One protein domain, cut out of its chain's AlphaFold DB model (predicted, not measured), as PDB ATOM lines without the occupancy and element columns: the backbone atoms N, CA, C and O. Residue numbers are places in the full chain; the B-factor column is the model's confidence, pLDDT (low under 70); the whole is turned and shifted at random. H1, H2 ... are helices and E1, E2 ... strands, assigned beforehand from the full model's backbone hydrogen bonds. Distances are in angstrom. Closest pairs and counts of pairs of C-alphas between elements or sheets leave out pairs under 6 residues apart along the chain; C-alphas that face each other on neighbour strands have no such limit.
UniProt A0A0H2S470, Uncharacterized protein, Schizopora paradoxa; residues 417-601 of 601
ATOM      1  N   LEU A 417      -6.182 -28.706 -47.466       92.81
ATOM      2  CA  LEU A 417      -5.880 -27.587 -46.577       92.81
ATOM      3  C   LEU A 417      -5.434 -28.128 -45.227       92.81
ATOM      4  O   LEU A 417      -5.962 -29.141 -44.763       92.81
ATOM      5  N   ARG A 418      -4.523 -27.419 -44.568       93.56
ATOM      6  CA  ARG A 418      -4.180 -27.628 -43.163       93.56
ATOM      7  C   ARG A 418      -4.772 -26.527 -42.319       93.56
ATOM      8  O   ARG A 418      -4.730 -25.358 -42.691       93.56
ATOM      9  N   ARG A 419      -5.304 -26.919 -41.169       94.56
ATOM     10  CA  ARG A 419      -5.812 -26.018 -40.147       94.56
ATOM     11  C   ARG A 419      -4.992 -26.195 -38.885       94.56
ATOM     12  O   ARG A 419      -5.073 -27.238 -38.245       94.56
ATOM     13  N   TYR A 420      -4.259 -25.156 -38.515       93.56
ATOM     14  CA  TYR A 420      -3.524 -25.079 -37.261       93.56
ATOM     15  C   TYR A 420      -4.387 -24.368 -36.229       93.56
ATOM     16  O   TYR A 420      -4.831 -23.237 -36.447       93.56
ATOM     17  N   ARG A 421      -4.631 -25.037 -35.106       92.94
ATOM     18  CA  ARG A 421      -5.302 -24.480 -33.936       92.94
ATOM     19  C   ARG A 421      -4.270 -24.331 -32.833       92.94
ATOM     20  O   ARG A 421      -3.774 -25.331 -32.328       92.94
ATOM     21  N   VAL A 422      -3.941 -23.091 -32.486       90.50
ATOM     22  CA  VAL A 422      -2.953 -22.769 -31.445       90.50
ATOM     23  C   VAL A 422      -3.562 -21.715 -30.534       90.50
ATOM     24  O   VAL A 422      -3.910 -20.625 -30.990       90.50
ATOM     25  N   ASN A 423      -3.751 -22.040 -29.252       87.88
ATOM     26  CA  ASN A 423      -4.328 -21.125 -28.254       87.88
ATOM     27  C   ASN A 423      -5.672 -20.505 -28.691       87.88
ATOM     28  O   ASN A 423      -5.922 -19.310 -28.527       87.88
ATOM     29  N   GLY A 424      -6.529 -21.322 -29.312       88.31
ATOM     30  CA  GLY A 424      -7.843 -20.909 -29.818       88.31
ATOM     31  C   GLY A 424      -7.814 -20.035 -31.078       88.31
ATOM     32  O   GLY A 424      -8.872 -19.616 -31.543       88.31
ATOM     33  N   ARG A 425      -6.636 -19.758 -31.652       90.56
ATOM     34  CA  ARG A 425      -6.494 -19.103 -32.960       90.56
ATOM     35  C   ARG A 425      -6.431 -20.147 -34.063       90.56
ATOM     36  O   ARG A 425      -5.855 -21.213 -33.870       90.56
ATOM     37  N   ILE A 426      -7.009 -19.817 -35.215       93.81
ATOM     38  CA  ILE A 426      -7.070 -20.687 -36.391       93.81
ATOM     39  C   ILE A 426      -6.224 -20.070 -37.502       93.81
ATOM     40  O   ILE A 426      -6.431 -18.911 -37.850       93.81
ATOM     41  N   SER A 427      -5.303 -20.849 -38.062       92.44
ATOM     42  CA  SER A 427      -4.525 -20.491 -39.255       92.44
ATOM     43  C   SER A 427      -4.677 -21.578 -40.314       92.44
ATOM     44  O   SER A 427      -4.706 -22.760 -39.972       92.44
ATOM     45  N   ILE A 428      -4.804 -21.184 -41.582       93.25
ATOM     46  CA  ILE A 428      -5.022 -22.100 -42.709       93.25
ATOM     47  C   ILE A 428      -3.823 -22.032 -43.655       93.25
ATOM     48  O   ILE A 428      -3.346 -20.938 -43.940       93.25
ATOM     49  N   THR A 429      -3.364 -23.175 -44.165       89.94
ATOM     50  CA  THR A 429      -2.333 -23.250 -45.217       89.94
ATOM     51  C   THR A 429      -2.697 -24.314 -46.258       89.94
ATOM     52  O   THR A 429      -3.477 -25.223 -45.961       89.94
ATOM     53  N   SER A 430      -2.168 -24.205 -47.480       82.94
ATOM     54  CA  SER A 430      -2.297 -25.245 -48.515       82.94
ATOM     55  C   SER A 430      -0.995 -25.987 -48.797       82.94
ATOM     56  O   SER A 430      -1.084 -27.141 -49.178       82.94
ATOM     57  N   ASP A 431       0.179 -25.381 -48.582       70.81
ATOM     58  CA  ASP A 431       1.452 -25.872 -49.130       70.81
ATOM     59  C   ASP A 431       2.461 -26.277 -48.038       70.81
ATOM     60  O   ASP A 431       2.272 -25.991 -46.853       70.81
ATOM     61  N   ALA A 432       3.558 -26.918 -48.469       52.31
ATOM     62  CA  ALA A 432       4.732 -27.268 -47.661       52.31
ATOM     63  C   ALA A 432       5.553 -26.050 -47.185       52.31
ATOM     64  O   ALA A 432       6.565 -26.232 -46.510       52.31
ATOM     65  N   LEU A 433       5.147 -24.825 -47.540       48.44
ATOM     66  CA  LEU A 433       5.833 -23.600 -47.153       48.44
ATOM     67  C   LEU A 433       4.860 -22.460 -46.760       48.44
ATOM     68  O   LEU A 433       3.765 -22.362 -47.317       48.44
ATOM     69  N   PRO A 434       5.283 -21.584 -45.829       45.56
ATOM     70  CA  PRO A 434       6.579 -21.660 -45.178       45.56
ATOM     71  C   PRO A 434       6.584 -22.767 -44.128       45.56
ATOM     72  O   PRO A 434       5.536 -23.214 -43.657       45.56
ATOM     73  N   GLU A 435       7.796 -23.211 -43.821       50.41
ATOM     74  CA  GLU A 435       8.227 -23.766 -42.541       50.41
ATOM     75  C   GLU A 435       7.253 -23.452 -41.396       50.41
ATOM     76  O   GLU A 435       6.695 -22.351 -41.404       50.41
ATOM     77  N   PRO A 436       7.064 -24.383 -40.427       53.59
ATOM     78  CA  PRO A 436       6.085 -24.293 -39.337       53.59
ATOM     79  C   PRO A 436       5.825 -22.829 -39.022       53.59
ATOM     80  O   PRO A 436       6.783 -22.175 -38.598       53.59
ATOM     81  N   PRO A 437       4.615 -22.306 -39.330       54.56
ATOM     82  CA  PRO A 437       4.367 -20.881 -39.483       54.56
ATOM     83  C   PRO A 437       5.103 -20.115 -38.403       54.56
ATOM     84  O   PRO A 437       5.091 -20.568 -37.264       54.56
ATOM     85  N   SER A 438       5.702 -18.970 -38.723       58.09
ATOM     86  CA  SER A 438       6.344 -18.054 -37.762       58.09
ATOM     87  C   SER A 438       5.591 -17.912 -36.426       58.09
ATOM     88  O   SER A 438       6.214 -17.663 -35.401       58.09
ATOM     89  N   LEU A 439       4.281 -18.187 -36.405       59.47
ATOM     90  CA  LEU A 439       3.487 -18.610 -35.241       59.47
ATOM     91  C   LEU A 439       4.225 -19.475 -34.194       59.47
ATOM     92  O   LEU A 439       4.140 -19.140 -33.019       59.47
ATOM     93  N   PHE A 440       4.929 -20.550 -34.567       64.88
ATOM     94  CA  PHE A 440       5.669 -21.420 -33.642       64.88
ATOM     95  C   PHE A 440       6.909 -20.730 -33.060       64.88
ATOM     96  O   PHE A 440       7.248 -20.938 -31.896       64.88
ATOM     97  N   LEU A 441       7.567 -19.875 -33.850       65.50
ATOM     98  CA  LEU A 441       8.720 -19.087 -33.409       65.50
ATOM     99  C   LEU A 441       8.290 -17.942 -32.478       65.50
ATOM    100  O   LEU A 441       8.901 -17.742 -31.427       65.50
ATOM    101  N   GLU A 442       7.191 -17.255 -32.804       62.94
ATOM    102  CA  GLU A 442       6.534 -16.259 -31.947       62.94
ATOM    103  C   GLU A 442       6.003 -16.890 -30.647       62.94
ATOM    104  O   GLU A 442       5.953 -16.228 -29.608       62.94
ATOM    105  N   SER A 443       5.637 -18.176 -30.679       56.22
ATOM    106  CA  SER A 443       5.107 -18.916 -29.534       56.22
ATOM    107  C   SER A 443       6.159 -19.697 -28.744       56.22
ATOM    108  O   SER A 443       5.772 -20.511 -27.915       56.22
ATOM    109  N   THR A 444       7.462 -19.474 -28.937       55.69
ATOM    110  CA  THR A 444       8.535 -20.204 -28.216       55.69
ATOM    111  C   THR A 444       8.464 -20.093 -26.682       55.69
ATOM    112  O   THR A 444       9.116 -20.855 -25.976       55.69
ATOM    113  N   THR A 445       7.639 -19.192 -26.137       61.22
ATOM    114  CA  THR A 445       7.336 -19.107 -24.697       61.22
ATOM    115  C   THR A 445       6.036 -19.807 -24.271       61.22
ATOM    116  O   THR A 445       5.687 -19.763 -23.094       61.22
ATOM    117  N   GLN A 446       5.263 -20.371 -25.199       62.50
ATOM    118  CA  GLN A 446       3.936 -20.945 -24.958       62.50
ATOM    119  C   GLN A 446       3.971 -22.472 -25.081       62.50
ATOM    120  O   GLN A 446       4.717 -23.038 -25.873       62.50
ATOM    121  N   ASN A 447       3.162 -23.137 -24.255       71.69
ATOM    122  CA  ASN A 447       3.113 -24.589 -24.135       71.69
ATOM    123  C   ASN A 447       2.595 -25.207 -25.448       71.69
ATOM    124  O   ASN A 447       1.424 -25.051 -25.789       71.69
ATOM    125  N   LEU A 448       3.459 -25.912 -26.184       71.69
ATOM    126  CA  LEU A 448       3.127 -26.549 -27.469       71.69
ATOM    127  C   LEU A 448       2.117 -27.704 -27.337       71.69
ATOM    128  O   LEU A 448       1.634 -28.225 -28.340       71.69
ATOM    129  N   GLN A 449       1.752 -28.072 -26.107       77.88
ATOM    130  CA  GLN A 449       0.732 -29.079 -25.801       77.88
ATOM    131  C   GLN A 449      -0.658 -28.742 -26.369       77.88
ATOM    132  O   GLN A 449      -1.462 -29.652 -26.551       77.88
ATOM    133  N   ASP A 450      -0.925 -27.471 -26.691       86.50
ATOM    134  CA  ASP A 450      -2.226 -27.007 -27.195       86.50
ATOM    135  C   ASP A 450      -2.280 -26.849 -28.727       86.50
ATOM    136  O   ASP A 450      -3.225 -26.263 -29.265       86.50
ATOM    137  N   VAL A 451      -1.265 -27.339 -29.445       90.75
ATOM    138  CA  VAL A 451      -1.253 -27.323 -30.911       90.75
ATOM    139  C   VAL A 451      -2.125 -28.466 -31.428       90.75
ATOM    140  O   VAL A 451      -1.964 -29.619 -31.044       90.75
ATOM    141  N   ILE A 452      -3.054 -28.168 -32.329       94.06
ATOM    142  CA  ILE A 452      -3.805 -29.193 -33.059       94.06
ATOM    143  C   ILE A 452      -3.703 -28.885 -34.542       94.06
ATOM    144  O   ILE A 452      -3.899 -27.741 -34.960       94.06
ATOM    145  N   VAL A 453      -3.405 -29.907 -35.335       94.25
ATOM    146  CA  VAL A 453      -3.373 -29.797 -36.791       94.25
ATOM    147  C   VAL A 453      -4.457 -30.688 -37.356       94.25
ATOM    148  O   VAL A 453      -4.475 -31.891 -37.105       94.25
ATOM    149  N   ASP A 454      -5.338 -30.096 -38.151       96.06
ATOM    150  CA  ASP A 454      -6.345 -30.819 -38.912       96.06
ATOM    151  C   ASP A 454      -6.056 -30.700 -40.408       96.06
ATOM    152  O   ASP A 454      -5.415 -29.753 -40.871       96.06
ATOM    153  N   THR A 455      -6.558 -31.652 -41.180       94.94
ATOM    154  CA  THR A 455      -6.442 -31.674 -42.636       94.94
ATOM    155  C   THR A 455      -7.815 -31.811 -43.274       94.94
ATOM    156  O   THR A 455      -8.646 -32.605 -42.834       94.94
ATOM    157  N   MET A 456      -8.077 -31.019 -44.306       94.50
ATOM    158  CA  MET A 456      -9.263 -31.144 -45.144       94.50
ATOM    159  C   MET A 456      -8.809 -31.497 -46.547       94.50
ATOM    160  O   MET A 456      -8.208 -30.679 -47.237       94.50
ATOM    161  N   VAL A 457      -9.142 -32.701 -46.999       91.50
ATOM    162  CA  VAL A 457      -8.932 -33.080 -48.395       91.50
ATOM    163  C   VAL A 457      -9.867 -32.255 -49.274       91.50
ATOM    164  O   VAL A 457     -11.082 -32.253 -49.070       91.50
ATOM    165  N   LEU A 458      -9.300 -31.594 -50.280       88.44
ATOM    166  CA  LEU A 458     -10.022 -30.822 -51.276       88.44
ATOM    167  C   LEU A 458     -10.013 -31.568 -52.611       88.44
ATOM    168  O   LEU A 458      -9.070 -31.446 -53.394       88.44
ATOM    169  N   PRO A 459     -11.081 -32.312 -52.944       81.75
ATOM    170  CA  PRO A 459     -11.243 -32.792 -54.301       81.75
ATOM    171  C   PRO A 459     -11.284 -31.580 -55.228       81.75
ATOM    172  O   PRO A 459     -12.080 -30.662 -55.008       81.75
ATOM    173  N   SER A 460     -10.506 -31.620 -56.308       67.44
ATOM    174  CA  SER A 460     -10.362 -30.547 -57.305       67.44
ATOM    175  C   SER A 460     -11.664 -30.101 -57.981       67.44
ATOM    176  O   SER A 460     -11.631 -29.317 -58.915       67.44
ATOM    177  N   ARG A 461     -12.832 -30.617 -57.580       72.12
ATOM    178  CA  ARG A 461     -14.153 -30.286 -58.132       72.12
ATOM    179  C   ARG A 461     -15.165 -29.808 -57.098       72.12
ATOM    180  O   ARG A 461     -16.293 -29.501 -57.481       72.12
ATOM    181  N   SER A 462     -14.798 -29.762 -55.823       79.88
ATOM    182  CA  SER A 462     -15.761 -29.520 -54.749       79.88
ATOM    183  C   SER A 462     -15.868 -28.054 -54.339       79.88
ATOM    184  O   SER A 462     -16.877 -27.697 -53.740       79.88
ATOM    185  N   VAL A 463     -14.890 -27.205 -54.679       85.00
ATOM    186  CA  VAL A 463     -14.755 -25.847 -54.119       85.00
ATOM    187  C   VAL A 463     -14.632 -24.781 -55.207       85.00
ATOM    188  O   VAL A 463     -13.804 -24.904 -56.100       85.00
ATOM    189  N   LEU A 464     -15.429 -23.718 -55.124       83.62
ATOM    190  CA  LEU A 464     -15.265 -22.487 -55.899       83.62
ATOM    191  C   LEU A 464     -14.833 -21.319 -54.989       83.62
ATOM    192  O   LEU A 464     -15.007 -21.394 -53.779       83.62
ATOM    193  N   CYS A 465     -14.282 -20.250 -55.559       85.69
ATOM    194  CA  CYS A 465     -13.897 -19.039 -54.838       85.69
ATOM    195  C   CYS A 465     -14.875 -17.923 -55.170       85.69
ATOM    196  O   CYS A 465     -15.173 -17.666 -56.336       85.69
ATOM    197  N   LEU A 466     -15.395 -17.300 -54.122       86.06
ATOM    198  CA  LEU A 466     -16.307 -16.177 -54.191       86.06
ATOM    199  C   LEU A 466     -15.522 -14.894 -53.924       86.06
ATOM    200  O   LEU A 466     -15.124 -14.650 -52.788       86.06
ATOM    201  N   GLY A 467     -15.318 -14.086 -54.962       86.81
ATOM    202  CA  GLY A 467     -14.646 -12.796 -54.834       86.81
ATOM    203  C   GLY A 467     -15.440 -11.800 -53.990       86.81
ATOM    204  O   GLY A 467     -16.630 -11.561 -54.223       86.81
ATOM    205  N   VAL A 468     -14.755 -11.189 -53.030       88.00
ATOM    206  CA  VAL A 468     -15.233 -10.080 -52.208       88.00
ATOM    207  C   VAL A 468     -14.373  -8.872 -52.547       88.00
ATOM    208  O   VAL A 468     -13.161  -8.882 -52.347       88.00
ATOM    209  N   LYS A 469     -15.003  -7.838 -53.112       83.62
ATOM    210  CA  LYS A 469     -14.322  -6.585 -53.440       83.62
ATOM    211  C   LYS A 469     -14.362  -5.604 -52.287       83.62
ATOM    212  O   LYS A 469     -15.358  -5.525 -51.566       83.62
ATOM    213  N   GLY A 470     -13.293  -4.822 -52.224       73.38
ATOM    214  CA  GLY A 470     -13.101  -3.750 -51.270       73.38
ATOM    215  C   GLY A 470     -13.957  -2.514 -51.515       73.38
ATOM    216  O   GLY A 470     -15.058  -2.582 -52.062       73.38
ATOM    217  N   GLU A 471     -13.446  -1.371 -51.054       67.38
ATOM    218  CA  GLU A 471     -14.127  -0.074 -50.995       67.38
ATOM    219  C   GLU A 471     -15.078   0.212 -52.177       67.38
ATOM    220  O   GLU A 471     -14.714   0.140 -53.347       67.38
ATOM    221  N   GLY A 472     -16.330   0.562 -51.853       71.44
ATOM    222  CA  GLY A 472     -17.387   0.879 -52.824       71.44
ATOM    223  C   GLY A 472     -18.551  -0.114 -52.834       71.44
ATOM    224  O   GLY A 472     -19.670   0.258 -53.198       71.44
ATOM    225  N   TRP A 473     -18.340  -1.342 -52.353       67.00
ATOM    226  CA  TRP A 473     -19.400  -2.340 -52.205       67.00
ATOM    227  C   TRP A 473     -20.040  -2.286 -50.803       67.00
ATOM    228  O   TRP A 473     -19.357  -2.185 -49.782       67.00
ATOM    229  N   ARG A 474     -21.384  -2.269 -50.730       74.12
ATOM    230  CA  ARG A 474     -22.104  -2.020 -49.461       74.12
ATOM    231  C   ARG A 474     -22.295  -3.262 -48.586       74.12
ATOM    232  O   ARG A 474     -22.348  -3.101 -47.367       74.12
ATOM    233  N   GLY A 475     -22.393  -4.457 -49.166       77.38
ATOM    234  CA  GLY A 475     -22.498  -5.713 -48.414       77.38
ATOM    235  C   GLY A 475     -21.143  -6.399 -48.401       77.38
ATOM    236  O   GLY A 475     -20.563  -6.537 -49.459       77.38
ATOM    237  N   GLY A 476     -20.585  -6.773 -47.253       88.06
ATOM    238  CA  GLY A 476     -19.365  -7.589 -47.241       88.06
ATOM    239  C   GLY A 476     -19.610  -8.986 -47.828       88.06
ATOM    240  O   GLY A 476     -20.536  -9.207 -48.609       88.06
ATOM    241  N   PHE A 477     -18.806  -9.954 -47.413       91.69
ATOM    242  CA  PHE A 477     -19.101 -11.363 -47.645       91.69
ATOM    243  C   PHE A 477     -20.507 -11.730 -47.116       91.69
ATOM    244  O   PHE A 477     -20.806 -11.458 -45.962       91.69
ATOM    245  N   ASP A 478     -21.372 -12.338 -47.927       90.12
ATOM    246  CA  ASP A 478     -22.728 -12.749 -47.524       90.12
ATOM    247  C   ASP A 478     -22.896 -14.260 -47.737       90.12
ATOM    248  O   ASP A 478     -22.456 -14.814 -48.749       90.12
ATOM    249  N   LEU A 479     -23.534 -14.933 -46.777       87.50
ATOM    250  CA  LEU A 479     -23.837 -16.361 -46.843       87.50
ATOM    251  C   LEU A 479     -24.984 -16.685 -47.798       87.50
ATOM    252  O   LEU A 479     -25.130 -17.845 -48.192       87.50
ATOM    253  N   LEU A 480     -25.821 -15.709 -48.160       84.38
ATOM    254  CA  LEU A 480     -27.080 -15.969 -48.848       84.38
ATOM    255  C   LEU A 480     -26.883 -16.706 -50.185       84.38
ATOM    256  O   LEU A 480     -26.414 -16.158 -51.177       84.38
ATOM    257  N   GLY A 481     -27.287 -17.979 -50.219       81.31
ATOM    258  CA  GLY A 481     -27.174 -18.840 -51.398       81.31
ATOM    259  C   GLY A 481     -25.784 -19.446 -51.621       81.31
ATOM    260  O   GLY A 481     -25.597 -20.163 -52.609       81.31
ATOM    261  N   HIS A 482     -24.829 -19.212 -50.722       86.88
ATOM    262  CA  HIS A 482     -23.468 -19.751 -50.738       86.88
ATOM    263  C   HIS A 482     -23.296 -20.845 -49.664       86.88
ATOM    264  O   HIS A 482     -24.090 -20.956 -48.737       86.88
ATOM    265  N   TYR A 483     -22.270 -21.690 -49.802       91.06
ATOM    266  CA  TYR A 483     -21.921 -22.719 -48.805       91.06
ATOM    267  C   TYR A 483     -20.419 -22.649 -48.505       91.06
ATOM    268  O   TYR A 483     -19.667 -23.490 -48.998       91.06
ATOM    269  N   PRO A 484     -19.953 -21.599 -47.814       93.75
ATOM    270  CA  PRO A 484     -18.534 -21.417 -47.517       93.75
ATOM    271  C   PRO A 484     -17.945 -22.552 -46.683       93.75
ATOM    272  O   PRO A 484     -18.628 -23.110 -45.826       93.75
ATOM    273  N   LEU A 485     -16.674 -22.871 -46.927       94.94
ATOM    274  CA  LEU A 485     -15.937 -23.863 -46.152       94.94
ATOM    275  C   LEU A 485     -15.715 -23.337 -44.738       94.94
ATOM    276  O   LEU A 485     -15.037 -22.326 -44.547       94.94
ATOM    277  N   LEU A 486     -16.285 -24.025 -43.755       96.56
ATOM    278  CA  LEU A 486     -16.125 -23.697 -42.347       96.56
ATOM    279  C   LEU A 486     -14.677 -23.980 -41.926       96.56
ATOM    280  O   LEU A 486     -14.233 -25.124 -41.931       96.56
ATOM    281  N   ALA A 487     -13.939 -22.935 -41.561       96.69
ATOM    282  CA  ALA A 487     -12.609 -23.035 -40.971       96.69
ATOM    283  C   ALA A 487     -12.683 -23.394 -39.481       96.69
ATOM    284  O   ALA A 487     -11.767 -24.012 -38.956       96.69
ATOM    285  N   GLY A 488     -13.769 -23.038 -38.793       95.81
ATOM    286  CA  GLY A 488     -13.989 -23.311 -37.374       95.81
ATOM    287  C   GLY A 488     -14.787 -22.181 -36.734       95.81
ATOM    288  O   GLY A 488     -15.625 -21.570 -37.395       95.81
ATOM    289  N   TYR A 489     -14.510 -21.881 -35.467       96.62
ATOM    290  CA  TYR A 489     -15.205 -20.830 -34.726       96.62
ATOM    291  C   TYR A 489     -14.209 -19.879 -34.066       96.62
ATOM    292  O   TYR A 489     -13.155 -20.300 -33.589       96.62
ATOM    293  N   SER A 490     -14.548 -18.593 -34.034       95.38
ATOM    294  CA  SER A 490     -13.793 -17.586 -33.297       95.38
ATOM    295  C   SER A 490     -13.937 -17.799 -31.788       95.38
ATOM    296  O   SER A 490     -14.814 -18.527 -31.320       95.38
ATOM    297  N   LEU A 491     -13.128 -17.097 -30.989       92.94
ATOM    298  CA  LEU A 491     -13.236 -17.119 -29.521       92.94
ATOM    299  C   LEU A 491     -14.621 -16.680 -29.005       92.94
ATOM    300  O   LEU A 491     -14.968 -16.951 -27.859       92.94
ATOM    301  N   ARG A 492     -15.413 -15.993 -29.839       95.81
ATOM    302  CA  ARG A 492     -16.788 -15.568 -29.530       95.81
ATOM    303  C   ARG A 492     -17.844 -16.608 -29.922       95.81
ATOM    304  O   ARG A 492     -19.025 -16.372 -29.695       95.81
ATOM    305  N   GLY A 493     -17.434 -17.728 -30.516       95.69
ATOM    306  CA  GLY A 493     -18.329 -18.748 -31.059       95.69
ATOM    307  C   GLY A 493     -18.915 -18.402 -32.431       95.69
ATOM    308  O   GLY A 493     -19.817 -19.098 -32.888       95.69
ATOM    309  N   SER A 494     -18.429 -17.349 -33.095       96.62
ATOM    310  CA  SER A 494     -18.865 -16.989 -34.450       96.62
ATOM    311  C   SER A 494     -18.180 -17.884 -35.487       96.62
ATOM    312  O   SER A 494     -16.989 -18.161 -35.332       96.62
ATOM    313  N   PRO A 495     -18.882 -18.349 -36.534       97.00
ATOM    314  CA  PRO A 495     -18.276 -19.184 -37.563       97.00
ATOM    315  C   PRO A 495     -17.230 -18.395 -38.359       97.00
ATOM    316  O   PRO A 495     -17.450 -17.245 -38.738       97.00
ATOM    317  N   LEU A 496     -16.099 -19.045 -38.620       97.69
ATOM    318  CA  LEU A 496     -15.020 -18.553 -39.466       97.69
ATOM    319  C   LEU A 496     -14.987 -19.361 -40.755       97.69
ATOM    320  O   LEU A 496     -15.078 -20.587 -40.721       97.69
ATOM    321  N   TYR A 497     -14.812 -18.689 -41.881       97.56
ATOM    322  CA  TYR A 497     -14.798 -19.302 -43.202       97.56
ATOM    323  C   TYR A 497     -13.427 -19.187 -43.845       97.56
ATOM    324  O   TYR A 497     -12.751 -18.171 -43.683       97.56
ATOM    325  N   VAL A 498     -13.026 -20.224 -44.580       96.75
ATOM    326  CA  VAL A 498     -11.744 -20.230 -45.287       96.75
ATOM    327  C   VAL A 498     -11.784 -19.191 -46.403       96.75
ATOM    328  O   VAL A 498     -12.609 -19.267 -47.317       96.75
ATOM    329  N   ALA A 499     -10.860 -18.244 -46.343       95.81
ATOM    330  CA  ALA A 499     -10.615 -17.262 -47.379       95.81
ATOM    331  C   ALA A 499      -9.189 -17.388 -47.911       95.81
ATOM    332  O   ALA A 499      -8.310 -17.955 -47.261       95.81
ATOM    333  N   ARG A 500      -8.962 -16.836 -49.097       92.81
ATOM    334  CA  ARG A 500      -7.635 -16.646 -49.665       92.81
ATOM    335  C   ARG A 500      -7.445 -15.214 -50.139       92.81
ATOM    336  O   ARG A 500      -8.393 -14.548 -50.559       92.81
ATOM    337  N   VAL A 501      -6.201 -14.772 -50.081       92.38
ATOM    338  CA  VAL A 501      -5.726 -13.477 -50.546       92.38
ATOM    339  C   VAL A 501      -4.665 -13.732 -51.602       92.38
ATOM    340  O   VAL A 501      -3.798 -14.581 -51.412       92.38
ATOM    341  N   LYS A 502      -4.757 -13.022 -52.724       88.25
ATOM    342  CA  LYS A 502      -3.750 -13.065 -53.780       88.25
ATOM    343  C   LYS A 502      -2.773 -11.914 -53.573       88.25
ATOM    344  O   LYS A 502      -3.200 -10.763 -53.601       88.25
ATOM    345  N   ASP A 503      -1.497 -12.237 -53.418       86.19
ATOM    346  CA  ASP A 503      -0.414 -11.271 -53.238       86.19
ATOM    347  C   ASP A 503       0.633 -11.474 -54.334       86.19
ATOM    348  O   ASP A 503       1.318 -12.488 -54.326       86.19
ATOM    349  N   GLU A 504       0.690 -10.561 -55.312       80.44
ATOM    350  CA  GLU A 504       1.519 -10.583 -56.535       80.44
ATOM    351  C   GLU A 504       1.649 -11.951 -57.246       80.44
ATOM    352  O   GLU A 504       1.069 -12.170 -58.317       80.44
ATOM    353  N   VAL A 505       2.435 -12.857 -56.663       72.31
ATOM    354  CA  VAL A 505       2.814 -14.186 -57.157       72.31
ATOM    355  C   VAL A 505       2.316 -15.354 -56.294       72.31
ATOM    356  O   VAL A 505       2.324 -16.486 -56.782       72.31
ATOM    357  N   ALA A 506       1.878 -15.102 -55.061       80.88
ATOM    358  CA  ALA A 506       1.503 -16.097 -54.062       80.88
ATOM    359  C   ALA A 506       0.029 -15.979 -53.644       80.88
ATOM    360  O   ALA A 506      -0.663 -14.991 -53.909       80.88
ATOM    361  N   TYR A 507      -0.468 -17.035 -53.003       86.38
ATOM    362  CA  TYR A 507      -1.792 -17.057 -52.395       86.38
ATOM    363  C   TYR A 507      -1.647 -17.384 -50.916       86.38
ATOM    364  O   TYR A 507      -1.087 -18.414 -50.554       86.38
ATOM    365  N   HIS A 508      -2.205 -16.526 -50.070       90.25
ATOM    366  CA  HIS A 508      -2.220 -16.708 -48.627       90.25
ATOM    367  C   HIS A 508      -3.615 -17.117 -48.183       90.25
ATOM    368  O   HIS A 508      -4.607 -16.527 -48.615       90.25
ATOM    369  N   PHE A 509      -3.710 -18.115 -47.311       93.00
ATOM    370  CA  PHE A 509      -4.983 -18.540 -46.742       93.00
ATOM    371  C   PHE A 509      -5.223 -17.870 -45.392       93.00
ATOM    372  O   PHE A 509      -4.308 -17.634 -44.608       93.00
ATOM    373  N   THR A 510      -6.481 -17.539 -45.127       95.44
ATOM    374  CA  THR A 510      -6.913 -16.881 -43.894       95.44
ATOM    375  C   THR A 510      -8.362 -17.243 -43.553       95.44
ATOM    376  O   THR A 510      -8.991 -18.067 -44.219       95.44
ATOM    377  N   CYS A 511      -8.889 -16.648 -42.488       97.25
ATOM    378  CA  CYS A 511     -10.239 -16.827 -41.986       97.25
ATOM    379  C   CYS A 511     -11.007 -15.500 -42.032       97.25
ATOM    380  O   CYS A 511     -10.473 -14.459 -41.651       97.25
ATOM    381  N   VAL A 512     -12.279 -15.541 -42.426       97.69
ATOM    382  CA  VAL A 512     -13.185 -14.378 -42.401       97.69
ATOM    383  C   VAL A 512     -14.528 -14.727 -41.759       97.69
ATOM    384  O   VAL A 512     -14.976 -15.869 -41.830       97.69
ATOM    385  N   GLU A 513     -15.178 -13.747 -41.133       97.50
ATOM    386  CA  GLU A 513     -16.552 -13.864 -40.617       97.50
ATOM    387  C   GLU A 513     -17.586 -13.453 -41.687       97.50
ATOM    388  O   GLU A 513     -17.252 -12.821 -42.694       97.50
ATOM    389  N   GLU A 514     -18.864 -13.784 -41.472       95.81
ATOM    390  CA  GLU A 514     -19.964 -13.236 -42.278       95.81
ATOM    391  C   GLU A 514     -19.960 -11.696 -42.223       95.81
ATOM    392  O   GLU A 514     -19.671 -11.081 -41.197       95.81
ATOM    393  N   TYR A 515     -20.267 -11.063 -43.351       94.69
ATOM    394  CA  TYR A 515     -20.228  -9.617 -43.591       94.69
ATOM    395  C   TYR A 515     -18.834  -8.979 -43.563       94.69
ATOM    396  O   TYR A 515     -18.735  -7.746 -43.626       94.69
ATOM    397  N   ALA A 516     -17.757  -9.774 -43.546       95.69
ATOM    398  CA  ALA A 516     -16.395  -9.263 -43.653       95.69
ATOM    399  C   ALA A 516     -16.202  -8.424 -44.929       95.69
ATOM    400  O   ALA A 516     -16.610  -8.812 -46.024       95.69
ATOM    401  N   LYS A 517     -15.574  -7.254 -44.773       95.06
ATOM    402  CA  LYS A 517     -15.230  -6.322 -45.870       95.06
ATOM    403  C   LYS A 517     -13.735  -6.275 -46.171       95.06
ATOM    404  O   LYS A 517     -13.316  -5.624 -47.120       95.06
ATOM    405  N   SER A 518     -12.950  -6.935 -45.337       95.94
ATOM    406  CA  SER A 518     -11.509  -7.056 -45.453       95.94
ATOM    407  C   SER A 518     -11.088  -8.403 -44.886       95.94
ATOM    408  O   SER A 518     -11.772  -8.950 -44.016       95.94
ATOM    409  N   ALA A 519      -9.953  -8.903 -45.351       96.62
ATOM    410  CA  ALA A 519      -9.291 -10.072 -44.803       96.62
ATOM    411  C   ALA A 519      -7.910  -9.666 -44.284       96.62
ATOM    412  O   ALA A 519      -7.226  -8.850 -44.902       96.62
ATOM    413  N   THR A 520      -7.515 -10.238 -43.150       96.12
ATOM    414  CA  THR A 520      -6.164 -10.088 -42.601       96.12
ATOM    415  C   THR A 520      -5.404 -11.377 -42.860       96.12
ATOM    416  O   THR A 520      -5.914 -12.438 -42.512       96.12
ATOM    417  N   TYR A 521      -4.220 -11.328 -43.459       94.19
ATOM    418  CA  TYR A 521      -3.368 -12.504 -43.672       94.19
ATOM    419  C   TYR A 521      -1.950 -12.241 -43.164       94.19
ATOM    420  O   TYR A 521      -1.582 -11.091 -42.945       94.19
ATOM    421  N   LYS A 522      -1.176 -13.309 -42.952       90.25
ATOM    422  CA  LYS A 522       0.261 -13.228 -42.678       90.25
ATOM    423  C   LYS A 522       1.038 -13.681 -43.913       90.25
ATOM    424  O   LYS A 522       0.667 -14.693 -44.514       90.25
ATOM    425  N   ASP A 523       2.062 -12.927 -44.290       87.88
ATOM    426  CA  ASP A 523       2.977 -13.300 -45.371       87.88
ATOM    427  C   ASP A 523       4.023 -14.338 -44.915       87.88
ATOM    428  O   ASP A 523       3.948 -14.883 -43.809       87.88
ATOM    429  N   GLU A 524       4.982 -14.640 -45.790       81.94
ATOM    430  CA  GLU A 524       6.069 -15.596 -45.537       81.94
ATOM    431  C   GLU A 524       6.985 -15.157 -44.378       81.94
ATOM    432  O   GLU A 524       7.512 -16.003 -43.657       81.94
ATOM    433  N   ASP A 525       7.096 -13.847 -44.141       82.00
ATOM    434  CA  ASP A 525       7.874 -13.253 -43.051       82.00
ATOM    435  C   ASP A 525       7.080 -13.182 -41.729       82.00
ATOM    436  O   ASP A 525       7.607 -12.773 -40.691       82.00
ATOM    437  N   GLY A 526       5.802 -13.582 -41.734       83.56
ATOM    438  CA  GLY A 526       4.896 -13.479 -40.588       83.56
ATOM    439  C   GLY A 526       4.285 -12.092 -40.377       83.56
ATOM    440  O   GLY A 526       3.585 -11.889 -39.379       83.56
ATOM    441  N   THR A 527       4.508 -11.154 -41.298       88.00
ATOM    442  CA  THR A 527       3.966  -9.794 -41.239       88.00
ATOM    443  C   THR A 527       2.476  -9.814 -41.560       88.00
ATOM    444  O   THR A 527       2.041 -10.429 -42.533       88.00
ATOM    445  N   GLU A 528       1.672  -9.143 -40.733       93.25
ATOM    446  CA  GLU A 528       0.229  -9.033 -40.952       93.25
ATOM    447  C   GLU A 528      -0.105  -7.961 -41.993       93.25
ATOM    448  O   GLU A 528       0.287  -6.799 -41.871       93.25
ATOM    449  N   HIS A 529      -0.926  -8.344 -42.964       95.12
ATOM    450  CA  HIS A 529      -1.440  -7.487 -44.024       95.12
ATOM    451  C   HIS A 529      -2.963  -7.480 -44.000       95.12
ATOM    452  O   HIS A 529      -3.596  -8.507 -43.755       95.12
ATOM    453  N   VAL A 530      -3.567  -6.324 -44.280       96.62
ATOM    454  CA  VAL A 530      -5.023  -6.175 -44.394       96.62
ATOM    455  C   VAL A 530      -5.364  -5.796 -45.822       96.62
ATOM    456  O   VAL A 530      -4.934  -4.755 -46.316       96.62
ATOM    457  N   VAL A 531      -6.185  -6.616 -46.467       95.88
ATOM    458  CA  VAL A 531      -6.655  -6.380 -47.831       95.88
ATOM    459  C   VAL A 531      -8.161  -6.241 -47.856       95.88
ATOM    460  O   VAL A 531      -8.890  -6.903 -47.118       95.88
ATOM    461  N   SER A 532      -8.648  -5.369 -48.727       94.50
ATOM    462  CA  SER A 532     -10.080  -5.211 -48.968       94.50
ATOM    463  C   SER A 532     -10.595  -6.151 -50.062       94.50
ATOM    464  O   SER A 532     -11.796  -6.379 -50.156       94.50
ATOM    465  N   GLU A 533      -9.699  -6.690 -50.890       93.12
ATOM    466  CA  GLU A 533     -10.020  -7.679 -51.919       93.12
ATOM    467  C   GLU A 533      -9.535  -9.059 -51.478       93.12
ATOM    468  O   GLU A 533      -8.355  -9.256 -51.199       93.12
ATOM    469  N   PHE A 534     -10.461 -10.006 -51.381       94.38
ATOM    470  CA  PHE A 534     -10.178 -11.380 -50.973       94.38
ATOM    471  C   PHE A 534     -11.224 -12.324 -51.562       94.38
ATOM    472  O   PHE A 534     -12.229 -11.889 -52.123       94.38
ATOM    473  N   GLU A 535     -11.009 -13.627 -51.441       92.75
ATOM    474  CA  GLU A 535     -11.923 -14.629 -51.979       92.75
ATOM    475  C   GLU A 535     -12.283 -15.662 -50.915       92.75
ATOM    476  O   GLU A 535     -11.409 -16.168 -50.221       92.75
ATOM    477  N   VAL A 536     -13.565 -16.005 -50.792       93.31
ATOM    478  CA  VAL A 536     -14.036 -17.028 -49.846       93.31
ATOM    479  C   VAL A 536     -14.215 -18.356 -50.564       93.31
ATOM    480  O   VAL A 536     -14.876 -18.422 -51.601       93.31
ATOM    481  N   LEU A 537     -13.655 -19.431 -50.013       92.69
ATOM    482  CA  LEU A 537     -13.831 -20.778 -50.545       92.69
ATOM    483  C   LEU A 537     -15.233 -21.274 -50.183       92.69
ATOM    484  O   LEU A 537     -15.607 -21.301 -49.014       92.69
ATOM    485  N   VAL A 538     -16.009 -21.704 -51.176       90.81
ATOM    486  CA  VAL A 538     -17.377 -22.209 -51.000       90.81
ATOM    487  C   VAL A 538     -17.594 -23.493 -51.794       90.81
ATOM    488  O   VAL A 538     -16.943 -23.724 -52.808       90.81
ATOM    489  N   LEU A 539     -18.535 -24.343 -51.380       88.50
ATOM    490  CA  LEU A 539     -18.873 -25.538 -52.142       88.50
ATOM    491  C   LEU A 539     -19.417 -25.174 -53.522       88.50
ATOM    492  O   LEU A 539     -20.307 -24.329 -53.678       88.50
ATOM    493  N   ARG A 540     -18.925 -25.896 -54.531       79.25
ATOM    494  CA  ARG A 540     -19.412 -25.772 -55.903       79.25
ATOM    495  C   ARG A 540     -20.853 -26.233 -56.040       79.25
ATOM    496  O   ARG A 540     -21.591 -25.652 -56.826       79.25
ATOM    497  N   TYR A 541     -21.247 -27.268 -55.315       77.56
ATOM    498  CA  TYR A 541     -22.591 -27.825 -55.391       77.56
ATOM    499  C   TYR A 541     -23.340 -27.526 -54.106       77.56
ATOM    500  O   TYR A 541     -22.738 -27.462 -53.033       77.56
ATOM    501  N   ASN A 542     -24.656 -27.356 -54.215       79.00
ATOM    502  CA  ASN A 542     -25.475 -27.402 -53.020       79.00
ATOM    503  C   ASN A 542     -25.326 -28.808 -52.419       79.00
ATOM    504  O   ASN A 542     -25.444 -29.778 -53.170       79.00
ATOM    505  N   PRO A 543     -25.070 -28.965 -51.110       74.62
ATOM    506  CA  PRO A 543     -25.116 -30.276 -50.473       74.62
ATOM    507  C   PRO A 543     -26.399 -31.060 -50.800       74.62
ATOM    508  O   PRO A 543     -26.351 -32.282 -50.912       74.62
ATOM    509  N   SER A 544     -27.524 -30.371 -51.044       68.94
ATOM    510  CA  SER A 544     -28.781 -30.995 -51.476       68.94
ATOM    511  C   SER A 544     -28.825 -31.429 -52.949       68.94
ATOM    512  O   SER A 544     -29.730 -32.165 -53.324       68.94
ATOM    513  N   ASP A 545     -27.892 -30.984 -53.800       66.25
ATOM    514  CA  ASP A 545     -27.793 -31.416 -55.209       66.25
ATOM    515  C   ASP A 545     -27.212 -32.834 -55.337       66.25
ATOM    516  O   ASP A 545     -27.168 -33.402 -56.435       66.25
ATOM    517  N   MET A 546     -26.703 -33.400 -54.240       64.88
ATOM    518  CA  MET A 546     -26.194 -34.762 -54.218       64.88
ATOM    519  C   MET A 546     -27.360 -35.748 -54.297       64.88
ATOM    520  O   MET A 546     -28.253 -35.751 -53.457       64.88
ATOM    521  N   THR A 547     -27.351 -36.615 -55.306       61.38
ATOM    522  CA  THR A 547     -28.324 -37.707 -55.400       61.38
ATOM    523  C   THR A 547     -28.010 -38.762 -54.335       61.38
ATOM    524  O   THR A 547     -26.850 -39.179 -54.261       61.38
ATOM    525  N   PRO A 548     -28.995 -39.228 -53.543       62.03
ATOM    526  CA  PRO A 548     -28.796 -40.320 -52.599       62.03
ATOM    527  C   PRO A 548     -28.183 -41.577 -53.255       62.03
ATOM    528  O   PRO A 548     -28.470 -41.849 -54.422       62.03
ATOM    529  N   PRO A 549     -27.383 -42.371 -52.517       72.06
ATOM    530  CA  PRO A 549     -27.063 -42.191 -51.103       72.06
ATOM    531  C   PRO A 549     -26.047 -41.063 -50.883       72.06
ATOM    532  O   PRO A 549     -25.023 -40.980 -51.563       72.06
ATOM    533  N   TYR A 550     -26.330 -40.192 -49.911       69.38
ATOM    534  CA  TYR A 550     -25.358 -39.199 -49.462       69.38
ATOM    535  C   TYR A 550     -24.136 -39.927 -48.887       69.38
ATOM    536  O   TYR A 550     -24.319 -40.961 -48.234       69.38
ATOM    537  N   PRO A 551     -22.906 -39.425 -49.100       69.00
ATOM    538  CA  PRO A 551     -21.745 -39.966 -48.419       69.00
ATOM    539  C   PRO A 551     -22.035 -39.931 -46.916       69.00
ATOM    540  O   PRO A 551     -22.397 -38.863 -46.414       69.00
ATOM    541  N   PRO A 552     -21.947 -41.063 -46.200       73.19
ATOM    542  CA  PRO A 552     -22.104 -41.033 -44.759       73.19
ATOM    543  C   PRO A 552     -21.051 -40.086 -44.184       73.19
ATOM    544  O   PRO A 552     -19.895 -40.100 -44.622       73.19
ATOM    545  N   THR A 553     -21.453 -39.254 -43.224       73.38
ATOM    546  CA  THR A 553     -20.507 -38.452 -42.452       73.38
ATOM    547  C   THR A 553     -19.483 -39.409 -41.851       73.38
ATOM    548  O   THR A 553     -19.862 -40.337 -41.133       73.38
ATOM    549  N   ARG A 554     -18.207 -39.242 -42.214       81.00
ATOM    550  CA  ARG A 554     -17.139 -40.141 -41.761       81.00
ATOM    551  C   ARG A 554     -17.015 -40.084 -40.244       81.00
ATOM    552  O   ARG A 554     -17.305 -39.057 -39.625       81.00
ATOM    553  N   HIS A 555     -16.587 -41.190 -39.646       79.38
ATOM    554  CA  HIS A 555     -16.293 -41.202 -38.223       79.38
ATOM    555  C   HIS A 555     -15.110 -40.255 -37.970       79.38
ATOM    556  O   HIS A 555     -14.114 -40.343 -38.668       79.38
ATOM    557  N   GLY A 556     -15.227 -39.328 -37.015       80.38
ATOM    558  CA  GLY A 556     -14.173 -38.335 -36.744       80.38
ATOM    559  C   GLY A 556     -14.237 -37.053 -37.587       80.38
ATOM    560  O   GLY A 556     -13.476 -36.127 -37.328       80.38
ATOM    561  N   ALA A 557     -15.179 -36.939 -38.532       85.50
ATOM    562  CA  ALA A 557     -15.373 -35.710 -39.298       85.50
ATOM    563  C   ALA A 557     -15.707 -34.513 -38.387       85.50
ATOM    564  O   ALA A 557     -16.701 -34.531 -37.656       85.50
ATOM    565  N   MET A 558     -14.904 -33.452 -38.479       88.56
ATOM    566  CA  MET A 558     -15.090 -32.197 -37.749       88.56
ATOM    567  C   MET A 558     -15.557 -31.078 -38.682       88.56
ATOM    568  O   MET A 558     -15.155 -31.018 -39.846       88.56
ATOM    569  N   ASP A 559     -16.390 -30.182 -38.147       88.06
ATOM    570  CA  ASP A 559     -16.862 -28.953 -38.803       88.06
ATOM    571  C   ASP A 559     -17.288 -29.162 -40.277       88.06
ATOM    572  O   ASP A 559     -16.723 -28.552 -41.193       88.06
ATOM    573  N   PRO A 560     -18.253 -30.064 -40.549       87.31
ATOM    574  CA  PRO A 560     -18.581 -30.464 -41.909       87.31
ATOM    575  C   PRO A 560     -19.204 -29.315 -42.706       87.31
ATOM    576  O   PRO A 560     -20.174 -28.684 -42.290       87.31
ATOM    577  N   THR A 561     -18.695 -29.112 -43.918       87.00
ATOM    578  CA  THR A 561     -19.305 -28.283 -44.958       87.00
ATOM    579  C   THR A 561     -19.735 -29.196 -46.105       87.00
ATOM    580  O   THR A 561     -18.978 -29.461 -47.042       87.00
ATOM    581  N   GLY A 562     -20.960 -29.723 -46.022       86.19
ATOM    582  CA  GLY A 562     -21.471 -30.703 -46.985       86.19
ATOM    583  C   GLY A 562     -20.604 -31.974 -47.012       86.19
ATOM    584  O   GLY A 562     -20.457 -32.607 -45.971       86.19
ATOM    585  N   PRO A 563     -20.031 -32.374 -48.167       86.00
ATOM    586  CA  PRO A 563     -19.160 -33.549 -48.246       86.00
ATOM    587  C   PRO A 563     -17.741 -33.308 -47.698       86.00
ATOM    588  O   PRO A 563     -17.004 -34.271 -47.480       86.00
ATOM    589  N   LEU A 564     -17.335 -32.049 -47.510       91.00
ATOM    590  CA  LEU A 564     -16.001 -31.691 -47.031       91.00
ATOM    591  C   LEU A 564     -16.010 -31.542 -45.513       91.00
ATOM    592  O   LEU A 564     -16.970 -31.037 -44.940       91.00
ATOM    593  N   HIS A 565     -14.949 -31.997 -44.863       93.69
ATOM    594  CA  HIS A 565     -14.810 -31.982 -43.412       93.69
ATOM    595  C   HIS A 565     -13.330 -31.997 -43.039       93.69
ATOM    596  O   HIS A 565     -12.489 -32.414 -43.841       93.69
ATOM    597  N   TRP A 566     -13.029 -31.545 -41.828       96.06
ATOM    598  CA  TRP A 566     -11.696 -31.644 -41.252       96.06
ATOM    599  C   TRP A 566     -11.504 -33.016 -40.607       96.06
ATOM    600  O   TRP A 566     -12.428 -33.557 -39.996       96.06
ATOM    601  N   LEU A 567     -10.300 -33.558 -40.743       95.56
ATOM    602  CA  LEU A 567      -9.832 -34.776 -40.091       95.56
ATOM    603  C   LEU A 567      -8.653 -34.419 -39.192       95.56
ATOM    604  O   LEU A 567      -7.805 -33.615 -39.583       95.56
ATOM    605  N   GLU A 568      -8.595 -35.009 -38.003       96.06
ATOM    606  CA  GLU A 568      -7.466 -34.810 -37.094       96.06
ATOM    607  C   GLU A 568      -6.189 -35.350 -37.757       96.06
ATOM    608  O   GLU A 568      -6.154 -36.478 -38.252       96.06
ATOM    609  N   PHE A 569      -5.137 -34.539 -37.820       94.69
ATOM    610  CA  PHE A 569      -3.846 -34.954 -38.368       94.69
ATOM    611  C   PHE A 569      -2.796 -35.120 -37.269       94.69
ATOM    612  O   PHE A 569      -2.042 -36.091 -37.291       94.69
ATOM    613  N   TRP A 570      -2.771 -34.198 -36.305       94.88
ATOM    614  CA  TRP A 570      -1.862 -34.191 -35.160       94.88
ATOM    615  C   TRP A 570      -2.580 -33.582 -33.939       94.88
ATOM    616  O   TRP A 570      -3.308 -32.603 -34.130       94.88
ATOM    617  N   PRO A 571      -2.402 -34.097 -32.705       94.06
ATOM    618  CA  PRO A 571      -1.402 -35.083 -32.270       94.06
ATOM    619  C   PRO A 571      -1.752 -36.536 -32.586       94.06
ATOM    620  O   PRO A 571      -0.866 -37.390 -32.581       94.06
ATOM    621  N   ARG A 572      -3.020 -36.840 -32.887       93.81
ATOM    622  CA  ARG A 572      -3.439 -38.185 -33.279       93.81
ATOM    623  C   ARG A 572      -4.028 -38.171 -34.679       93.81
ATOM    624  O   ARG A 572      -5.128 -37.678 -34.895       93.81
ATOM    625  N   ARG A 573      -3.322 -38.784 -35.626       94.81
ATOM    626  CA  ARG A 573      -3.821 -38.939 -36.993       94.81
ATOM    627  C   ARG A 573      -5.112 -39.763 -37.007       94.81
ATOM    628  O   ARG A 573      -5.163 -40.860 -36.447       94.81
ATOM    629  N   ASP A 574      -6.134 -39.229 -37.664       95.25
ATOM    630  CA  ASP A 574      -7.400 -39.907 -37.907       95.25
ATOM    631  C   ASP A 574      -7.171 -41.185 -38.735       95.25
ATOM    632  O   ASP A 574      -6.393 -41.193 -39.693       95.25
ATOM    633  N   ALA A 575      -7.836 -42.280 -38.362       94.19
ATOM    634  CA  ALA A 575      -7.667 -43.578 -39.016       94.19
ATOM    635  C   ALA A 575      -8.187 -43.594 -40.466       94.19
ATOM    636  O   ALA A 575      -7.716 -44.397 -41.273       94.19
ATOM    637  N   ASP A 576      -9.128 -42.706 -40.796       88.62
ATOM    638  CA  ASP A 576      -9.722 -42.573 -42.125       88.62
ATOM    639  C   ASP A 576      -8.961 -41.568 -43.013       88.62
ATOM    640  O   ASP A 576      -9.297 -41.400 -44.196       88.62
ATOM    641  N   TYR A 577      -7.938 -40.888 -42.478       91.31
ATOM    642  CA  TYR A 577      -7.072 -40.019 -43.265       91.31
ATOM    643  C   TYR A 577      -6.051 -40.835 -44.067       91.31
ATOM    644  O   TYR A 577      -5.277 -41.627 -43.530       91.31
ATOM    645  N   ALA A 578      -6.009 -40.584 -45.374       91.00
ATOM    646  CA  ALA A 578      -4.994 -41.111 -46.272       91.00
ATOM    647  C   ALA A 578      -4.493 -39.997 -47.194       91.00
ATOM    648  O   ALA A 578      -5.293 -39.250 -47.762       91.00
ATOM    649  N   ALA A 579      -3.171 -39.930 -47.372       89.56
ATOM    650  CA  ALA A 579      -2.546 -39.010 -48.310       89.56
ATOM    651  C   ALA A 579      -3.107 -39.215 -49.727       89.56
ATOM    652  O   ALA A 579      -3.158 -40.330 -50.254       89.56
ATOM    653  N   VAL A 580      -3.529 -38.118 -50.348       86.56
ATOM    654  CA  VAL A 580      -4.222 -38.102 -51.648       86.56
ATOM    655  C   VAL A 580      -3.289 -38.219 -52.852       86.56
ATOM    656  O   VAL A 580      -3.743 -38.505 -53.961       86.56
ATOM    657  N   SER A 581      -1.989 -38.015 -52.650       83.62
ATOM    658  CA  SER A 581      -0.948 -38.129 -53.671       83.62
ATOM    659  C   SER A 581       0.395 -38.531 -53.035       83.62
ATOM    660  O   SER A 581       0.548 -38.418 -51.817       83.62
ATOM    661  N   PRO A 582       1.386 -38.990 -53.827       83.00
ATOM    662  CA  PRO A 582       2.745 -39.204 -53.329       83.00
ATOM    663  C   PRO A 582       3.361 -37.937 -52.721       83.00
ATOM    664  O   PRO A 582       3.922 -38.022 -51.639       83.00
ATOM    665  N   SER A 583       3.160 -36.771 -53.349       77.88
ATOM    666  CA  SER A 583       3.624 -35.481 -52.808       77.88
ATOM    667  C   SER A 583       2.997 -35.194 -51.446       77.88
ATOM    668  O   SER A 583       3.710 -34.919 -50.496       77.88
ATOM    669  N   ALA A 584       1.676 -35.375 -51.316       83.81
ATOM    670  CA  ALA A 584       0.977 -35.182 -50.046       83.81
ATOM    671  C   ALA A 584       1.502 -36.107 -48.940       83.81
ATOM    672  O   ALA A 584       1.500 -35.737 -47.774       83.81
ATOM    673  N   LYS A 585       1.947 -37.316 -49.302       89.00
ATOM    674  CA  LYS A 585       2.531 -38.270 -48.357       89.00
ATOM    675  C   LYS A 585       3.913 -37.820 -47.877       89.00
ATOM    676  O   LYS A 585       4.223 -37.999 -46.701       89.00
ATOM    677  N   ASP A 586       4.730 -37.283 -48.778       84.50
ATOM    678  CA  ASP A 586       6.047 -36.750 -48.437       84.50
ATOM    679  C   ASP A 586       5.899 -35.497 -47.553       84.50
ATOM    680  O   ASP A 586       6.543 -35.415 -46.504       84.50
ATOM    681  N   ASP A 587       4.960 -34.605 -47.893       84.38
ATOM    682  CA  ASP A 587       4.594 -33.438 -47.079       84.38
ATOM    683  C   ASP A 587       4.094 -33.855 -45.686       84.38
ATOM    684  O   ASP A 587       4.523 -33.301 -44.673       84.38
ATOM    685  N   ASP A 588       3.215 -34.864 -45.619       90.06
ATOM    686  CA  ASP A 588       2.701 -35.417 -44.362       90.06
ATOM    687  C   ASP A 588       3.834 -35.918 -43.464       90.06
ATOM    688  O   ASP A 588       3.828 -35.655 -42.261       90.06
ATOM    689  N   GLY A 589       4.794 -36.646 -44.041       90.00
ATOM    690  CA  GLY A 589       5.946 -37.170 -43.314       90.00
ATOM    691  C   GLY A 589       6.868 -36.062 -42.811       90.00
ATOM    692  O   GLY A 589       7.333 -36.125 -41.672       90.00
ATOM    693  N   HIS A 590       7.101 -35.031 -43.629       86.12
ATOM    694  CA  HIS A 590       7.902 -33.876 -43.232       86.12
ATOM    695  C   HIS A 590       7.242 -33.099 -42.086       86.12
ATOM    696  O   HIS A 590       7.869 -32.897 -41.046       86.12
ATOM    697  N   LEU A 591       5.963 -32.739 -42.231       88.12
ATOM    698  CA  LEU A 591       5.211 -32.006 -41.211       88.12
ATOM    699  C   LEU A 591       5.130 -32.786 -39.892       88.12
ATOM    700  O   LEU A 591       5.326 -32.216 -38.823       88.12
ATOM    701  N   GLU A 592       4.870 -34.094 -39.953       90.62
ATOM    702  CA  GLU A 592       4.837 -34.955 -38.767       90.62
ATOM    703  C   GLU A 592       6.203 -35.016 -38.065       90.62
ATOM    704  O   GLU A 592       6.253 -34.932 -36.839       90.62
ATOM    705  N   SER A 593       7.311 -35.096 -38.814       89.19
ATOM    706  CA  SER A 593       8.668 -35.034 -38.245       89.19
ATOM    707  C   SER A 593       8.893 -33.730 -37.482       89.19
ATOM    708  O   SER A 593       9.303 -33.763 -36.325       89.19
ATOM    709  N   VAL A 594       8.553 -32.595 -38.100       85.94
ATOM    710  CA  VAL A 594       8.700 -31.262 -37.503       85.94
ATOM    711  C   VAL A 594       7.860 -31.133 -36.227       85.94
ATOM    712  O   VAL A 594       8.375 -30.746 -35.182       85.94
ATOM    713  N   LEU A 595       6.576 -31.506 -36.271       87.31
ATOM    714  CA  LEU A 595       5.686 -31.430 -35.104       87.31
ATOM    715  C   LEU A 595       6.158 -32.331 -33.953       87.31
ATOM    716  O   LEU A 595       6.087 -31.940 -32.787       87.31
ATOM    717  N   ASN A 596       6.680 -33.518 -34.267       88.25
ATOM    718  CA  ASN A 596       7.219 -34.430 -33.261       88.25
ATOM    719  C   ASN A 596       8.495 -33.880 -32.615       88.25
ATOM    720  O   ASN A 596       8.630 -33.969 -31.393       88.25
ATOM    721  N   GLU A 597       9.390 -33.277 -33.403       85.88
ATOM    722  CA  GLU A 597      10.576 -32.589 -32.887       85.88
ATOM    723  C   GLU A 597      10.195 -31.494 -31.895       85.88
ATOM    724  O   GLU A 597      10.812 -31.424 -30.840       85.88
ATOM    725  N   PHE A 598       9.145 -30.714 -32.169       80.81
ATOM    726  CA  PHE A 598       8.639 -29.681 -31.259       80.81
ATOM    727  C   PHE A 598       7.985 -30.236 -29.987       80.81
ATOM    728  O   PHE A 598       8.117 -29.638 -28.924       80.81
ATOM    729  N   SER A 599       7.302 -31.379 -30.067       81.12
ATOM    730  CA  SER A 599       6.625 -31.993 -28.912       81.12
ATOM    731  C   SER A 599       7.562 -32.668 -27.902       81.12
ATOM    732  O   SER A 599       7.143 -32.990 -26.792       81.12
ATOM    733  N   GLY A 600       8.814 -32.922 -28.300       73.75
ATOM    734  CA  GLY A 600       9.838 -33.518 -27.439       73.75
ATOM    735  C   GLY A 600      10.524 -32.532 -26.486       73.75
ATOM    736  O   GLY A 600      11.323 -32.977 -25.658       73.75
ATOM    737  N   TRP A 601      10.240 -31.232 -26.615       54.41
ATOM    738  CA  TRP A 601      10.730 -30.144 -25.759       54.41
ATOM    739  C   TRP A 601       9.690 -29.810 -24.694       54.41
ATOM    740  O   TRP A 601      10.116 -29.517 -23.551       54.41
TER     741      TRP A 601
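Overview. This is residues 417 to 601 of the 601 residues of an uncharacterized protein of Schizopora paradoxa (UniProt A0A0H2S470). Two strongly twisted sheets lie face to face with their strands crossed, a sandwich of E2 E1 E3 E12 E11 and E4 E5 E6 E7 E10. The first sheet is curled like part of a barrel and helix H2 grazes it; the small hairpin E8 E9 packs on E7 of the second. The printed part has 185 residues, with elements in the order E1 E2 H1 E3 E4 E5 E6 E7 E8 E9 E10 E11 E12 H2, and under half of the residues are in them. The class is mixed, helices and strands, and all neighbour strands are antiparallel. The whole is compact, with a radius of gyration of the C-alphas of 16.8 A and spans of 49 by 43 by 33 A.

Along the chain. E1, residues 417 to 422, begins at C-alpha 417 (-5.880, -27.587, -46.577). E2 is 425 to 429, H1 439 to 442, E3 452 to 457, 16.6 A long, and E4 463 to 468. E5 is 486 to 489, E6 495 to 503, 25.0 A, and E7 506 to 512, 18.8 A. E8 is 519 to 522, E9 528 to 531, E10 534 to 539, E11 558 to 561 and E12 564 to 570, 18.6 A. H2, residues 582 to 599, spans 25.8 A and ends at C-alpha 599 (6.625, -31.993, -28.912).

Arrangement. In the first sheet N 419 and O 454 of E1 and E3 are 2.9 A apart, N 420 and O 427 of the hairpin E1 and E2 2.8 A, N 455 and O 567 of E3 and E12 2.8 A, and N 558 and O 566 of the hairpin E11 and E12 2.9 A. E2, H1 and E3 form a split strand-helix-strand unit, two strands running the same way with E1 between them, its crossover right-handed. In the branched sheet E6 has three neighbours, E5, E7 and E10; N 499 and O 510 of E6 and E7 are 2.8 A apart, and N 500 and O 535 of E6 and E10 2.8 A. E4 lies on one side of E10 and E6 on the other side; N 466 and O 536 are 2.8 A apart. E5 E6 E7 form a meander, each strand the antiparallel neighbour of the one before; N 487 and O 496 are 2.7 A apart. Across the sandwich the strands stand at 72 degrees, and the closest C-alphas of E2 and E7, Ile 428 and Phe 509, are 5.4 A apart. The closest C-alphas of E7 and E8, Thr 510 and Tyr 521, are 5.6 A apart; in the hairpin E8 and E9, N 521 and O 529 are 2.9 A apart. E9 runs on into E10 at 81 degrees. H2 only grazes the first sheet, with its residues 588 to 596; H1 is only just not on it, with 4 pairs of C-alphas within 10 A. In H2 every O i to N i+4 pair is within hydrogen-bond range; H1 is too short for one, and its one O i to N i+3 pair is not within range.

Size, cuts and confidence. The C-alphas farthest apart, of Gly 472 and Gly 600, are 50.7 A apart. The printed part has no cut and ends at residue 601, the chain's last. The links E4 to E5, E10 to E11 and E12 to H2 are long. Mean pLDDT of the printed part is 84.6, and 26 residues are under 70, among them 432 to 446 and 544 to 548.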